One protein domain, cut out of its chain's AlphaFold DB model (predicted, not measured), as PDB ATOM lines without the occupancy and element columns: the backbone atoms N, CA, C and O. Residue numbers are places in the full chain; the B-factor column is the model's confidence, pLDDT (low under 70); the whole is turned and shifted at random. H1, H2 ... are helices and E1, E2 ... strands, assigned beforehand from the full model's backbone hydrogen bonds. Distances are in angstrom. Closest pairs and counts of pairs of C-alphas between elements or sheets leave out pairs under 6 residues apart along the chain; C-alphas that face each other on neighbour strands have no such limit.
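AT A GLANCE: This is residues 26 to 128 of the 129 residues of an uncharacterized protein of Planomonospora sphaerica (UniProt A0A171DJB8). A long helical hairpin, H1 and H2, makes one end of a rod, and the strand hairpin E1 and E2 prolongs H2 toward the other end, alongside the first part of H1. The short helix H3 and long unnamed stretches lie over one side, while the turns at residues 52 to 58 and 82 to 87 stick out at the two ends. The 103 printed residues hold three named helices and two strands in the order H1 H2 E1 E2 H3, class mixed, with one antiparallel sheet, E1 - E2. The whole is only just loose, close to compact, with a radius of gyration of the C-alphas of 15.6 A and spans of 59 by 23 by 17 A.

HOW THE PARTS SIT: E1, residues 75 to 80, and E2, residues 89 to 94, form an antiparallel hairpin at 145 degrees, with N 76 and O 93 at 2.8 A and N 91 and O 78 at 2.9 A, within hydrogen-bond range. H1, residues 29 to 51, is near both strands through its residues 31 to 39. H2, residues 57 to 72, forms a helical hairpin with H1, at a shallow tilt of 23 degrees, opposite ways. They touch through residues 43 to 50 of H1 alone, and the closest C-alphas, of Ile 46 and Ala 63, are 5.9 A apart. H3, residues 107 to 113, only just touches H2, with 3 pairs of C-alphas within 8 A, through residues 66 to 70 of H2 alone; the closest C-alphas are those of Asp 66 and Val 112, 6.4 A. H3 is close to H1 but not clearly touching, with the closest C-alphas, of Leu 42 and Ala 113, 6.4 A apart. E1 and H3 are apart, as are H2 and E2. In H1, H2 and H3 every O i to N i+4 pair is within hydrogen-bond range.

IN THESE COORDINATES: H1 runs 32.5 A from C-alpha 29 at (45.612, -22.527, 20.345), and H2 23.1 A. E1 is 14.7 A long, E2 15.9 A and H3 9.8 A, ending at C-alpha 113 (47.336, -5.093, 5.699).

THE WHOLE: The C-alphas farthest apart, of Gly 54 and Trp 85, are 58.7 A apart. The printed part has no cut; the link E2 to H3 is long. Mean pLDDT of the printed part is 78.5, with residues 51 to 55 and 80 to 84 among those under 70.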
ATOM      1  N   GLY A  26      37.413 -26.950  21.632       55.94
ATOM      2  CA  GLY A  26      38.108 -25.679  21.806       55.94
ATOM      3  C   GLY A  26      38.813 -25.282  20.509       55.94
ATOM      4  O   GLY A  26      39.306 -26.142  19.776       55.94
ATOM      5  N   ILE A  27      38.851 -23.982  20.210       58.47
ATOM      6  CA  ILE A  27      39.642 -23.479  19.085       58.47
ATOM      7  C   ILE A  27      41.098 -23.881  19.347       58.47
ATOM      8  O   ILE A  27      41.594 -23.640  20.453       58.47
ATOM      9  N   PRO A  28      41.788 -24.512  18.385       60.19
ATOM     10  CA  PRO A  28      43.166 -24.897  18.610       60.19
ATOM     11  C   PRO A  28      44.011 -23.631  18.829       60.19
ATOM     12  O   PRO A  28      43.808 -22.585  18.201       60.19
ATOM     13  N   ALA A  29      44.899 -23.694  19.824       64.25
ATOM     14  CA  ALA A  29      45.612 -22.527  20.345       64.25
ATOM     15  C   ALA A  29      46.457 -21.815  19.273       64.25
ATOM     16  O   ALA A  29      46.686 -20.611  19.355       64.25
ATOM     17  N   ASP A  30      46.884 -22.544  18.245       71.75
ATOM     18  CA  ASP A  30      47.612 -22.041  17.083       71.75
ATOM     19  C   ASP A  30      46.782 -21.072  16.222       71.75
ATOM     20  O   ASP A  30      47.316 -20.065  15.757       71.75
ATOM     21  N   ALA A  31      45.479 -21.313  16.056       67.62
ATOM     22  CA  ALA A  31      44.587 -20.447  15.291       67.62
ATOM     23  C   ALA A  31      44.345 -19.114  16.017       67.62
ATOM     24  O   ALA A  31      44.484 -18.044  15.420       67.62
ATOM     25  N   GLN A  32      44.072 -19.162  17.326       72.50
ATOM     26  CA  GLN A  32      43.964 -17.956  18.157       72.50
ATOM     27  C   GLN A  32      45.294 -17.194  18.222       72.50
ATOM     28  O   GLN A  32      45.303 -15.972  18.063       72.50
ATOM     29  N   ALA A  33      46.416 -17.897  18.401       75.38
ATOM     30  CA  ALA A  33      47.740 -17.286  18.429       75.38
ATOM     31  C   ALA A  33      48.100 -16.631  17.086       75.38
ATOM     32  O   ALA A  33      48.641 -15.526  17.073       75.38
ATOM     33  N   SER A  34      47.754 -17.258  15.957       79.12
ATOM     34  CA  SER A  34      47.961 -16.694  14.616       79.12
ATOM     35  C   SER A  34      47.123 -15.430  14.394       79.12
ATOM     36  O   SER A  34      47.646 -14.417  13.930       79.12
ATOM     37  N   THR A  35      45.850 -15.439  14.810       83.88
ATOM     38  CA  THR A  35      44.969 -14.260  14.763       83.88
ATOM     39  C   THR A  35      45.489 -13.117  15.634       83.88
ATOM     40  O   THR A  35      45.534 -11.967  15.189       83.88
ATOM     41  N   ALA A  36      45.896 -13.415  16.869       86.62
ATOM     42  CA  ALA A  36      46.447 -12.422  17.781       86.62
ATOM     43  C   ALA A  36      47.750 -11.823  17.231       86.62
ATOM     44  O   ALA A  36      47.909 -10.603  17.240       86.62
ATOM     45  N   ALA A  37      48.637 -12.659  16.680       86.81
ATOM     46  CA  ALA A  37      49.878 -12.219  16.053       86.81
ATOM     47  C   ALA A  37      49.626 -11.319  14.834       86.81
ATOM     48  O   ALA A  37      50.263 -10.275  14.714       86.81
ATOM     49  N   PHE A  38      48.666 -11.669  13.969       88.88
ATOM     50  CA  PHE A  38      48.268 -10.826  12.837       88.88
ATOM     51  C   PHE A  38      47.769  -9.452  13.300       88.88
ATOM     52  O   PHE A  38      48.194  -8.421  12.782       88.88
ATOM     53  N   LEU A  39      46.872  -9.427  14.291       90.12
ATOM     54  CA  LEU A  39      46.310  -8.184  14.817       90.12
ATOM     55  C   LEU A  39      47.368  -7.302  15.478       90.12
ATOM     56  O   LEU A  39      47.333  -6.085  15.310       90.12
ATOM     57  N   GLN A  40      48.280  -7.910  16.233       90.25
ATOM     58  CA  GLN A  40      49.368  -7.195  16.885       90.25
ATOM     59  C   GLN A  40      50.308  -6.577  15.848       90.25
ATOM     60  O   GLN A  40      50.537  -5.371  15.880       90.25
ATOM     61  N   TRP A  41      50.752  -7.374  14.874       90.62
ATOM     62  CA  TRP A  41      51.586  -6.901  13.772       90.62
ATOM     63  C   TRP A  41      50.937  -5.734  13.018       90.62
ATOM     64  O   TRP A  41      51.583  -4.717  12.780       90.62
ATOM     65  N   LEU A  42      49.651  -5.841  12.663       89.94
ATOM     66  CA  LEU A  42      48.979  -4.794  11.894       89.94
ATOM     67  C   LEU A  42      48.857  -3.487  12.694       89.94
ATOM     68  O   LEU A  42      49.051  -2.411  12.136       89.94
ATOM     69  N   LYS A  43      48.594  -3.566  14.005       89.81
ATOM     70  CA  LYS A  43      48.581  -2.389  14.891       89.81
ATOM     71  C   LYS A  43      49.946  -1.708  14.952       89.81
ATOM     72  O   LYS A  43      50.016  -0.488  14.837       89.81
ATOM     73  N   GLU A  44      51.011  -2.488  15.115       88.88
ATOM     74  CA  GLU A  44      52.384  -1.974  15.149       88.88
ATOM     75  C   GLU A  44      52.772  -1.329  13.817       88.88
ATOM     76  O   GLU A  44      53.327  -0.233  13.806       88.88
ATOM     77  N   ALA A  45      52.403  -1.949  12.695       88.12
ATOM     78  CA  ALA A  45      52.706  -1.422  11.373       88.12
ATOM     79  C   ALA A  45      51.958  -0.112  11.059       88.12
ATOM     80  O   ALA A  45      52.524   0.787  10.436       88.12
ATOM     81  N   ILE A  46      50.703   0.022  11.507       87.44
ATOM     82  CA  ILE A  46      49.953   1.282  11.405       87.44
ATOM     83  C   ILE A  46      50.611   2.360  12.278       87.44
ATOM     84  O   ILE A  46      50.823   3.477  11.810       87.44
ATOM     85  N   ALA A  47      50.973   2.023  13.519       84.19
ATOM     86  CA  ALA A  47      51.606   2.958  14.448       84.19
ATOM     87  C   ALA A  47      52.972   3.458  13.944       84.19
ATOM     88  O   ALA A  47      53.236   4.659  14.001       84.19
ATOM     89  N   ASP A  48      53.807   2.570  13.396       83.50
ATOM     90  CA  ASP A  48      55.088   2.938  12.780       83.50
ATOM     91  C   ASP A  48      54.889   3.948  11.646       83.50
ATOM     92  O   ASP A  48      55.598   4.950  11.562       83.50
ATOM     93  N   ARG A  49      53.858   3.748  10.816       77.25
ATOM     94  CA  ARG A  49      53.563   4.638   9.688       77.25
ATOM     95  C   ARG A  49      53.122   6.038  10.124       77.25
ATOM     96  O   ARG A  49      53.430   6.999   9.427       77.25
ATOM     97  N   VAL A  50      52.448   6.163  11.269       73.00
ATOM     98  CA  VAL A  50      52.089   7.462  11.874       73.00
ATOM     99  C   VAL A  50      53.295   8.125  12.546       73.00
ATOM    100  O   VAL A  50      53.407   9.348  12.543       73.00
ATOM    101  N   GLY A  51      54.208   7.334  13.114       64.81
ATOM    102  CA  GLY A  51      55.389   7.822  13.834       64.81
ATOM    103  C   GLY A  51      56.523   8.352  12.948       64.81
ATOM    104  O   GLY A  51      57.453   8.977  13.460       64.81
ATOM    105  N   ARG A  52      56.474   8.127  11.628       66.81
ATOM    106  CA  ARG A  52      57.498   8.607  10.689       66.81
ATOM    107  C   ARG A  52      57.342  10.109  10.427       66.81
ATOM    108  O   ARG A  52      56.410  10.559   9.763       66.81
ATOM    109  N   PHE A  53      58.290  10.896  10.938       55.44
ATOM    110  CA  PHE A  53      58.384  12.335  10.681       55.44
ATOM    111  C   PHE A  53      58.507  12.626   9.175       55.44
ATOM    112  O   PHE A  53      59.387  12.089   8.508       55.44
ATOM    113  N   GLY A  54      57.659  13.526   8.665       59.47
ATOM    114  CA  GLY A  54      57.689  13.981   7.268       59.47
ATOM    115  C   GLY A  54      56.696  13.287   6.329       59.47
ATOM    116  O   GLY A  54      56.631  13.657   5.159       59.47
ATOM    117  N   GLU A  55      55.903  12.329   6.819       66.31
ATOM    118  CA  GLU A  55      54.827  11.730   6.026       66.31
ATOM    119  C   GLU A  55      53.683  12.739   5.767       66.31
ATOM    120  O   GLU A  55      53.344  13.545   6.642       66.31
ATOM    121  N   PRO A  56      53.057  12.727   4.573       71.44
ATOM    122  CA  PRO A  56      51.946  13.620   4.251       71.44
ATOM    123  C   PRO A  56      50.755  13.448   5.206       71.44
ATOM    124  O   PRO A  56      50.432  12.330   5.595       71.44
ATOM    125  N   LEU A  57      49.997  14.522   5.473       68.50
ATOM    126  CA  LEU A  57      48.749  14.487   6.269       68.50
ATOM    127  C   LEU A  57      47.768  13.378   5.833       68.50
ATOM    128  O   LEU A  57      47.053  12.808   6.652       68.50
ATOM    129  N   PHE A  58      47.762  13.038   4.541       65.75
ATOM    130  CA  PHE A  58      46.972  11.941   3.974       65.75
ATOM    131  C   PHE A  58      47.300  10.566   4.588       65.75
ATOM    132  O   PHE A  58      46.415   9.724   4.723       65.75
ATOM    133  N   VAL A  59      48.551  10.338   4.991       72.25
ATOM    134  CA  VAL A  59      48.995   9.107   5.659       72.25
ATOM    135  C   VAL A  59      48.438   9.025   7.079       72.25
ATOM    136  O   VAL A  59      48.007   7.950   7.488       72.25
ATOM    137  N   GLY A  60      48.345  10.159   7.781       73.88
ATOM    138  CA  GLY A  60      47.690  10.252   9.089       73.88
ATOM    139  C   GLY A  60      46.208   9.876   9.024       73.88
ATOM    140  O   GLY A  60      45.782   8.949   9.707       73.88
ATOM    141  N   TYR A  61      45.441  10.497   8.119       79.38
ATOM    142  CA  TYR A  61      44.018  10.168   7.936       79.38
ATOM    143  C   TYR A  61      43.788   8.709   7.530       79.38
ATOM    144  O   TYR A  61      42.831   8.071   7.970       79.38
ATOM    145  N   ARG A  62      44.671   8.156   6.692       83.62
ATOM    146  CA  ARG A  62      44.610   6.742   6.321       83.62
ATOM    147  C   ARG A  62      44.848   5.835   7.525       83.62
ATOM    148  O   ARG A  62      44.108   4.876   7.704       83.62
ATOM    149  N   ALA A  63      45.856   6.131   8.336       83.44
ATOM    150  CA  ALA A  63      46.153   5.346   9.524       83.44
ATOM    151  C   ALA A  63      45.002   5.394  10.541       83.44
ATOM    152  O   ALA A  63      44.638   4.361  11.094       83.44
ATOM    153  N   GLU A  64      44.371   6.555  10.733       84.88
ATOM    154  CA  GLU A  64      43.160   6.684  11.555       84.88
ATOM    155  C   GLU A  64      42.013   5.809  11.028       84.88
ATOM    156  O   GLU A  64      41.370   5.089  11.796       84.88
ATOM    157  N   ALA A  65      41.790   5.811   9.709       87.94
ATOM    158  CA  ALA A  65      40.799   4.946   9.075       87.94
ATOM    159  C   ALA A  65      41.136   3.453   9.254       87.94
ATOM    160  O   ALA A  65      40.248   2.654   9.553       87.94
ATOM    161  N   ASP A  66      42.408   3.072   9.136       91.00
ATOM    162  CA  ASP A  66      42.862   1.694   9.330       91.00
ATOM    163  C   ASP A  66      42.693   1.240  10.798       91.00
ATOM    164  O   ASP A  66      42.277   0.104  11.050       91.00
ATOM    165  N   VAL A  67      42.916   2.129  11.777       89.31
ATOM    166  CA  VAL A  67      42.616   1.875  13.200       89.31
ATOM    167  C   VAL A  67      41.115   1.683  13.425       89.31
ATOM    168  O   VAL A  67      40.713   0.754  14.134       89.31
ATOM    169  N   ALA A  68      40.270   2.512  12.808       90.06
ATOM    170  CA  ALA A  68      38.820   2.355  12.898       90.06
ATOM    171  C   ALA A  68      38.364   1.011  12.300       90.06
ATOM    172  O   ALA A  68      37.592   0.283  12.926       90.06
ATOM    173  N   LEU A  69      38.915   0.630  11.141       91.12
ATOM    174  CA  LEU A  69      38.639  -0.655  10.497       91.12
ATOM    175  C   LEU A  69      39.072  -1.840  11.363       91.12
ATOM    176  O   LEU A  69      38.322  -2.810  11.468       91.12
ATOM    177  N   LEU A  70      40.224  -1.763  12.033       90.69
ATOM    178  CA  LEU A  70      40.620  -2.762  13.028       90.69
ATOM    179  C   LEU A  70      39.577  -2.892  14.141       90.69
ATOM    180  O   LEU A  70      39.234  -4.009  14.524       90.69
ATOM    181  N   GLY A  71      39.060  -1.777  14.656       90.25
ATOM    182  CA  GLY A  71      38.035  -1.763  15.701       90.25
ATOM    183  C   GLY A  71      36.694  -2.363  15.260       90.25
ATOM    184  O   GLY A  71      36.073  -3.110  16.020       90.25
ATOM    185  N   TRP A  72      36.252  -2.084  14.033       91.62
ATOM    186  CA  TRP A  72      34.999  -2.626  13.493       91.62
ATOM    187  C   TRP A  72      35.121  -4.109  13.143       91.62
ATOM    188  O   TRP A  72      34.256  -4.916  13.483       91.62
ATOM    189  N   HIS A  73      36.240  -4.501  12.540       92.81
ATOM    190  CA  HIS A  73      36.475  -5.862  12.077       92.81
ATOM    191  C   HIS A  73      37.150  -6.754  13.128       92.81
ATOM    192  O   HIS A  73      37.961  -7.596  12.770       92.81
ATOM    193  N   GLN A  74      36.817  -6.628  14.414       90.12
ATOM    194  CA  GLN A  74      37.356  -7.515  15.458       90.12
ATOM    195  C   GLN A  74      36.914  -8.981  15.269       90.12
ATOM    196  O   GLN A  74      35.824  -9.225  14.737       90.12
ATOM    197  N   PRO A  75      37.718  -9.967  15.707       90.00
ATOM    198  CA  PRO A  75      37.315 -11.365  15.683       90.00
ATOM    199  C   PRO A  75      36.227 -11.631  16.731       90.00
ATOM    200  O   PRO A  75      36.225 -11.050  17.819       90.00
ATOM    201  N   VAL A  76      35.306 -12.532  16.406       86.31
ATOM    202  CA  VAL A  76      34.323 -13.114  17.324       86.31
ATOM    203  C   VAL A  76      34.389 -14.629  17.220       86.31
ATOM    204  O   VAL A  76      34.557 -15.181  16.133       86.31
ATOM    205  N   GLU A  77      34.277 -15.302  18.357       84.25
ATOM    206  CA  GLU A  77      34.253 -16.760  18.410       84.25
ATOM    207  C   GLU A  77      32.839 -17.262  18.166       84.25
ATOM    208  O   GLU A  77      31.873 -16.758  18.743       84.25
ATOM    209  N   ILE A  78      32.720 -18.257  17.297       76.50
ATOM    210  CA  ILE A  78      31.445 -18.864  16.954       76.50
ATOM    211  C   ILE A  78      31.586 -20.378  16.797       76.50
ATOM    212  O   ILE A  78      32.678 -20.910  16.600       76.50
ATOM    213  N   VAL A  79      30.452 -21.071  16.826       75.56
ATOM    214  CA  VAL A  79      30.365 -22.512  16.573       75.56
ATOM    215  C   VAL A  79      29.655 -22.721  15.240       75.56
ATOM    216  O   VAL A  79      28.500 -22.327  15.081       75.56
ATOM    217  N   ARG A  80      30.335 -23.337  14.267       69.25
ATOM    218  CA  ARG A  80      29.779 -23.669  12.949       69.25
ATOM    219  C   ARG A  80      29.433 -25.148  12.877       69.25
ATOM    220  O   ARG A  80      30.272 -26.005  13.115       69.25
ATOM    221  N   THR A  81      28.217 -25.469  12.455       69.56
ATOM    222  CA  THR A  81      27.837 -26.841  12.082       69.56
ATOM    223  C   THR A  81      27.944 -27.007  10.570       69.56
ATOM    224  O   THR A  81      27.166 -26.405   9.833       69.56
ATOM    225  N   THR A  82      28.879 -27.830  10.088       65.25
ATOM    226  CA  THR A  82      29.139 -28.021   8.644       65.25
ATOM    227  C   THR A  82      28.303 -29.142   8.000       65.25
ATOM    228  O   THR A  82      28.545 -29.540   6.862       65.25
ATOM    229  N   GLY A  83      27.288 -29.656   8.702       57.88
ATOM    230  CA  GLY A  83      26.333 -30.640   8.188       57.88
ATOM    231  C   GLY A  83      25.616 -31.397   9.306       57.88
ATOM    232  O   GLY A  83      26.083 -31.422  10.438       57.88
ATOM    233  N   ARG A  84      24.493 -32.058   8.985       61.22
ATOM    234  CA  ARG A  84      23.638 -32.771   9.964       61.22
ATOM    235  C   ARG A  84      24.362 -33.886  10.742       61.22
ATOM    236  O   ARG A  84      23.902 -34.261  11.812       61.22
ATOM    237  N   TRP A  85      25.473 -34.393  10.206       71.19
ATOM    238  CA  TRP A  85      26.254 -35.505  10.764       71.19
ATOM    239  C   TRP A  85      27.717 -35.148  11.053       71.19
ATOM    240  O   TRP A  85      28.512 -36.035  11.347       71.19
ATOM    241  N   ARG A  86      28.095 -33.870  10.924       58.00
ATOM    242  CA  ARG A  86      29.453 -33.412  11.235       58.00
ATOM    243  C   ARG A  86      29.482 -32.803  12.624       58.00
ATOM    244  O   ARG A  86      28.531 -32.132  13.026       58.00
ATOM    245  N   ALA A  87      30.583 -33.037  13.331       61.62
ATOM    246  CA  ALA A  87      30.835 -32.356  14.586       61.62
ATOM    247  C   ALA A  87      30.813 -30.833  14.346       61.62
ATOM    248  O   ALA A  87      31.328 -30.374  13.322       61.62
ATOM    249  N   PRO A  88      30.194 -30.050  15.242       67.81
ATOM    250  CA  PRO A  88      30.350 -28.607  15.229       67.81
ATOM    251  C   PRO A  88      31.830 -28.242  15.386       67.81
ATOM    252  O   PRO A  88      32.540 -28.851  16.182       67.81
ATOM    253  N   GLU A  89      32.280 -27.237  14.649       69.00
ATOM    254  CA  GLU A  89      33.649 -26.727  14.682       69.00
ATOM    255  C   GLU A  89      33.634 -25.310  15.255       69.00
ATOM    256  O   GLU A  89      32.854 -24.459  14.814       69.00
ATOM    257  N   ALA A  90      34.483 -25.044  16.248       73.50
ATOM    258  CA  ALA A  90      34.703 -23.685  16.718       73.50
ATOM    259  C   ALA A  90      35.559 -22.918  15.698       73.50
ATOM    260  O   ALA A  90      36.552 -23.435  15.185       73.50
ATOM    261  N   ALA A  91      35.167 -21.686  15.391       76.44
ATOM    262  CA  ALA A  91      35.831 -20.848  14.403       76.44
ATOM    263  C   ALA A  91      35.833 -19.380  14.836       76.44
ATOM    264  O   ALA A  91      34.989 -18.941  15.617       76.44
ATOM    265  N   GLN A  92      36.764 -18.606  14.278       83.56
ATOM    266  CA  GLN A  92      36.754 -17.153  14.395       83.56
ATOM    267  C   GLN A  92      36.147 -16.530  13.137       83.56
ATOM    268  O   GLN A  92      36.582 -16.788  12.010       83.56
ATOM    269  N   GLU A  93      35.145 -15.684  13.347       85.69
ATOM    270  CA  GLU A  93      34.526 -14.849  12.324       85.69
ATOM    271  C   GLU A  93      34.842 -13.378  12.567       85.69
ATOM    272  O   GLU A  93      35.232 -12.970  13.655       85.69
ATOM    273  N   CYS A  94      34.674 -12.554  11.541       89.50
ATOM    274  CA  CYS A  94      34.736 -11.110  11.713       89.50
ATOM    275  C   CYS A  94      33.399 -10.597  12.253       89.50
ATOM    276  O   CYS A  94      32.361 -10.910  11.676       89.50
ATOM    277  N   ARG A  95      33.427  -9.766  13.302       88.19
ATOM    278  CA  ARG A  95      32.239  -9.138  13.902       88.19
ATOM    279  C   ARG A  95      31.355  -8.443  12.867       88.19
ATOM    280  O   ARG A  95      30.146  -8.620  12.889       88.19
ATOM    281  N   GLU A  96      31.974  -7.679  11.974       91.88
ATOM    282  CA  GLU A  96      31.264  -6.868  10.984       91.88
ATOM    283  C   GLU A  96      30.777  -7.698   9.790       91.88
ATOM    284  O   GLU A  96      29.644  -7.573   9.339       91.88
ATOM    285  N   CYS A  97      31.623  -8.587   9.261       85.50
ATOM    286  CA  CYS A  97      31.264  -9.367   8.073       85.50
ATOM    287  C   CYS A  97      30.396 -10.597   8.392       85.50
ATOM    288  O   CYS A  97      29.782 -11.173   7.485       85.50
ATOM    289  N   GLY A  98      30.401 -11.038   9.652       81.06
ATOM    290  CA  GLY A  98      29.825 -12.298  10.104       81.06
ATOM    291  C   GLY A  98      30.280 -13.490   9.260       81.06
ATOM    292  O   GLY A  98      31.359 -13.508   8.656       81.06
ATOM    293  N   SER A  99      29.386 -14.465   9.131       67.00
ATOM    294  CA  SER A  99      29.637 -15.728   8.428       67.00
ATOM    295  C   SER A  99      29.794 -15.572   6.918       67.00
ATOM    296  O   SER A  99      30.338 -16.454   6.256       67.00
ATOM    297  N   ARG A 100      29.354 -14.435   6.361       68.69
ATOM    298  CA  ARG A 100      29.488 -14.109   4.932       68.69
ATOM    299  C   ARG A 100      30.908 -13.662   4.565       68.69
ATOM    300  O   ARG A 100      31.244 -13.644   3.387       68.69
ATOM    301  N   GLY A 101      31.732 -13.307   5.555       61.41
ATOM    302  CA  GLY A 101      33.073 -12.745   5.365       61.41
ATOM    303  C   GLY A 101      34.217 -13.746   5.184       61.41
ATOM    304  O   GLY A 101      35.354 -13.311   5.003       61.41
ATOM    305  N   GLY A 102      33.944 -15.055   5.243       71.31
ATOM    306  CA  GLY A 102      34.975 -16.100   5.231       71.31
ATOM    307  C   GLY A 102      35.652 -16.302   6.600       71.31
ATOM    308  O   GLY A 102      35.125 -15.844   7.616       71.31
ATOM    309  N   PRO A 103      36.773 -17.046   6.663       76.25
ATOM    310  CA  PRO A 103      37.549 -17.203   7.893       76.25
ATOM    311  C   PRO A 103      38.263 -15.896   8.262       76.25
ATOM    312  O   PRO A 103      38.751 -15.178   7.385       76.25
ATOM    313  N   TYR A 104      38.337 -15.597   9.559       83.06
ATOM    314  CA  TYR A 104      39.143 -14.488  10.066       83.06
ATOM    315  C   TYR A 104      40.647 -14.714   9.784       83.06
ATOM    316  O   TYR A 104      41.093 -15.856   9.890       83.06
ATOM    317  N   PRO A 105      41.448 -13.676   9.452       87.81
ATOM    318  CA  PRO A 105      41.065 -12.279   9.214       87.81
ATOM    319  C   PRO A 105      40.248 -12.114   7.930       87.81
ATOM    320  O   PRO A 105      40.530 -12.759   6.919       87.81
ATOM    321  N   CYS A 106      39.235 -11.240   7.953       88.62
ATOM    322  CA  CYS A 106      38.377 -11.022   6.786       88.62
ATOM    323  C   CYS A 106      39.116 -10.301   5.650       88.62
ATOM    324  O   CYS A 106      40.134  -9.636   5.858       88.62
ATOM    325  N   ARG A 107      38.545 -10.361   4.441       88.00
ATOM    326  CA  ARG A 107      39.095  -9.707   3.243       88.00
ATOM    327  C   ARG A 107      39.417  -8.222   3.454       88.00
ATOM    328  O   ARG A 107      40.454  -7.772   2.981       88.00
ATOM    329  N   THR A 108      38.572  -7.475   4.169       89.94
ATOM    330  CA  THR A 108      38.813  -6.050   4.454       89.94
ATOM    331  C   THR A 108      40.118  -5.845   5.213       89.94
ATOM    332  O   THR A 108      40.957  -5.064   4.776       89.94
ATOM    333  N   LEU A 109      40.348  -6.602   6.290       90.06
ATOM    334  CA  LEU A 109      41.589  -6.494   7.060       90.06
ATOM    335  C   LEU A 109      42.818  -6.951   6.271       90.06
ATOM    336  O   LEU A 109      43.884  -6.361   6.418       90.06
ATOM    337  N   ARG A 110      42.681  -7.939   5.379       88.31
ATOM    338  CA  ARG A 110      43.777  -8.328   4.468       88.31
ATOM    339  C   ARG A 110      44.129  -7.208   3.485       88.31
ATOM    340  O   ARG A 110      45.303  -6.980   3.203       88.31
ATOM    341  N   MET A 111      43.129  -6.476   2.993       87.62
ATOM    342  CA  MET A 111      43.340  -5.303   2.138       87.62
ATOM    343  C   MET A 111      43.986  -4.145   2.902       87.62
ATOM    344  O   MET A 111      44.894  -3.513   2.366       87.62
ATOM    345  N   VAL A 112      43.572  -3.908   4.151       89.75
ATOM    346  CA  VAL A 112      44.210  -2.936   5.055       89.75
ATOM    347  C   VAL A 112      45.668  -3.307   5.307       89.75
ATOM    348  O   VAL A 112      46.521  -2.436   5.292       89.75
ATOM    349  N   ALA A 113      45.983  -4.593   5.462       88.88
ATOM    350  CA  ALA A 113      47.336  -5.093   5.699       88.88
ATOM    351  C   ALA A 113      48.284  -4.976   4.484       88.88
ATOM    352  O   ALA A 113      49.502  -4.860   4.643       88.88
ATOM    353  N   ALA A 114      47.752  -5.002   3.259       86.44
ATOM    354  CA  ALA A 114      48.542  -5.042   2.025       86.44
ATOM    355  C   ALA A 114      49.603  -3.925   1.851       86.44
ATOM    356  O   ALA A 114      50.688  -4.237   1.365       86.44
ATOM    357  N   PRO A 115      49.363  -2.656   2.225       83.75
ATOM    358  CA  PRO A 115      50.339  -1.569   2.117       83.75
ATOM    359  C   PRO A 115      51.464  -1.649   3.151       83.75
ATOM    360  O   PRO A 115      52.502  -1.030   2.956       83.75
ATOM    361  N   TYR A 116      51.263  -2.363   4.259       85.25
ATOM    362  CA  TYR A 116      52.233  -2.457   5.352       85.25
ATOM    363  C   TYR A 116      53.250  -3.580   5.138       85.25
ATOM    364  O   TYR A 116      54.355  -3.532   5.666       85.25
ATOM    365  N   ARG A 117      52.912  -4.582   4.316       80.06
ATOM    366  CA  ARG A 117      53.739  -5.785   4.112       80.06
ATOM    367  C   ARG A 117      55.134  -5.516   3.536       80.06
ATOM    368  O   ARG A 117      56.027  -6.332   3.733       80.06
ATOM    369  N   PHE A 118      55.299  -4.424   2.789       76.38
ATOM    370  CA  PHE A 118      56.578  -4.056   2.173       76.38
ATOM    371  C   PHE A 118      57.417  -3.139   3.065       76.38
ATOM    372  O   PHE A 118      58.639  -3.164   2.972       76.38
ATOM    373  N   ASP A 119      56.759  -2.383   3.944       71.19
ATOM    374  CA  ASP A 119      57.380  -1.318   4.732       71.19
ATOM    375  C   ASP A 119      57.664  -1.742   6.181       71.19
ATOM    376  O   ASP A 119      58.460  -1.088   6.860       71.19
ATOM    377  N   PHE A 120      57.018  -2.817   6.656       74.25
ATOM    378  CA  PHE A 120      57.112  -3.298   8.031       74.25
ATOM    379  C   PHE A 120      57.488  -4.793   8.092       74.25
ATOM    380  O   PHE A 120      56.732  -5.652   7.611       74.25
ATOM    381  N   PRO A 121      58.647  -5.143   8.682       66.75
ATOM    382  CA  PRO A 121      59.054  -6.533   8.859       66.75
ATOM    383  C   PRO A 121      58.120  -7.238   9.855       66.75
ATOM    384  O   PRO A 121      57.715  -6.662  10.855       66.75
ATOM    385  N   GLY A 122      57.756  -8.494   9.584       72.94
ATOM    386  CA  GLY A 122      56.870  -9.285  10.456       72.94
ATOM    387  C   GLY A 122      55.584  -9.774   9.790       72.94
ATOM    388  O   GLY A 122      54.873 -10.593  10.373       72.94
ATOM    389  N   HIS A 123      55.307  -9.346   8.554       78.94
ATOM    390  CA  HIS A 123      54.215  -9.929   7.781       78.94
ATOM    391  C   HIS A 123      54.484 -11.418   7.526       78.94
ATOM    392  O   HIS A 123      55.612 -11.819   7.223       78.94
ATOM    393  N   ARG A 124      53.433 -12.235   7.577       80.69
ATOM    394  CA  ARG A 124      53.475 -13.610   7.088       80.69
ATOM    395  C   ARG A 124      52.680 -13.736   5.801       80.69
ATOM    396  O   ARG A 124      51.619 -13.123   5.661       80.69
ATOM    397  N   ARG A 125      53.203 -14.502   4.840       77.00
ATOM    398  CA  ARG A 125      52.581 -14.617   3.515       77.00
ATOM    399  C   ARG A 125      51.192 -15.220   3.619       77.00
ATOM    400  O   ARG A 125      50.317 -14.745   2.923       77.00
ATOM    401  N   GLU A 126      50.975 -16.177   4.512       77.88
ATOM    402  CA  GLU A 126      49.701 -16.861   4.747       77.88
ATOM    403  C   GLU A 126      48.550 -15.958   5.225       77.88
ATOM    404  O   GLU A 126      47.395 -16.368   5.150       77.88
ATOM    405  N   TRP A 127      48.818 -14.727   5.673       75.75
ATOM    406  CA  TRP A 127      47.775 -13.804   6.141       75.75
ATOM    407  C   TRP A 127      47.097 -12.993   5.025       75.75
ATOM    408  O   TRP A 127      46.090 -12.332   5.278       75.75
ATOM    409  N   LEU A 128      47.645 -13.007   3.808       67.44
ATOM    410  CA  LEU A 128      47.219 -12.181   2.673       67.44
ATOM    411  C   LEU A 128      46.605 -12.904   1.445       67.44
ATOM    412  O   LEU A 128      45.960 -12.185   0.676       67.44
TER     413      LEU A 128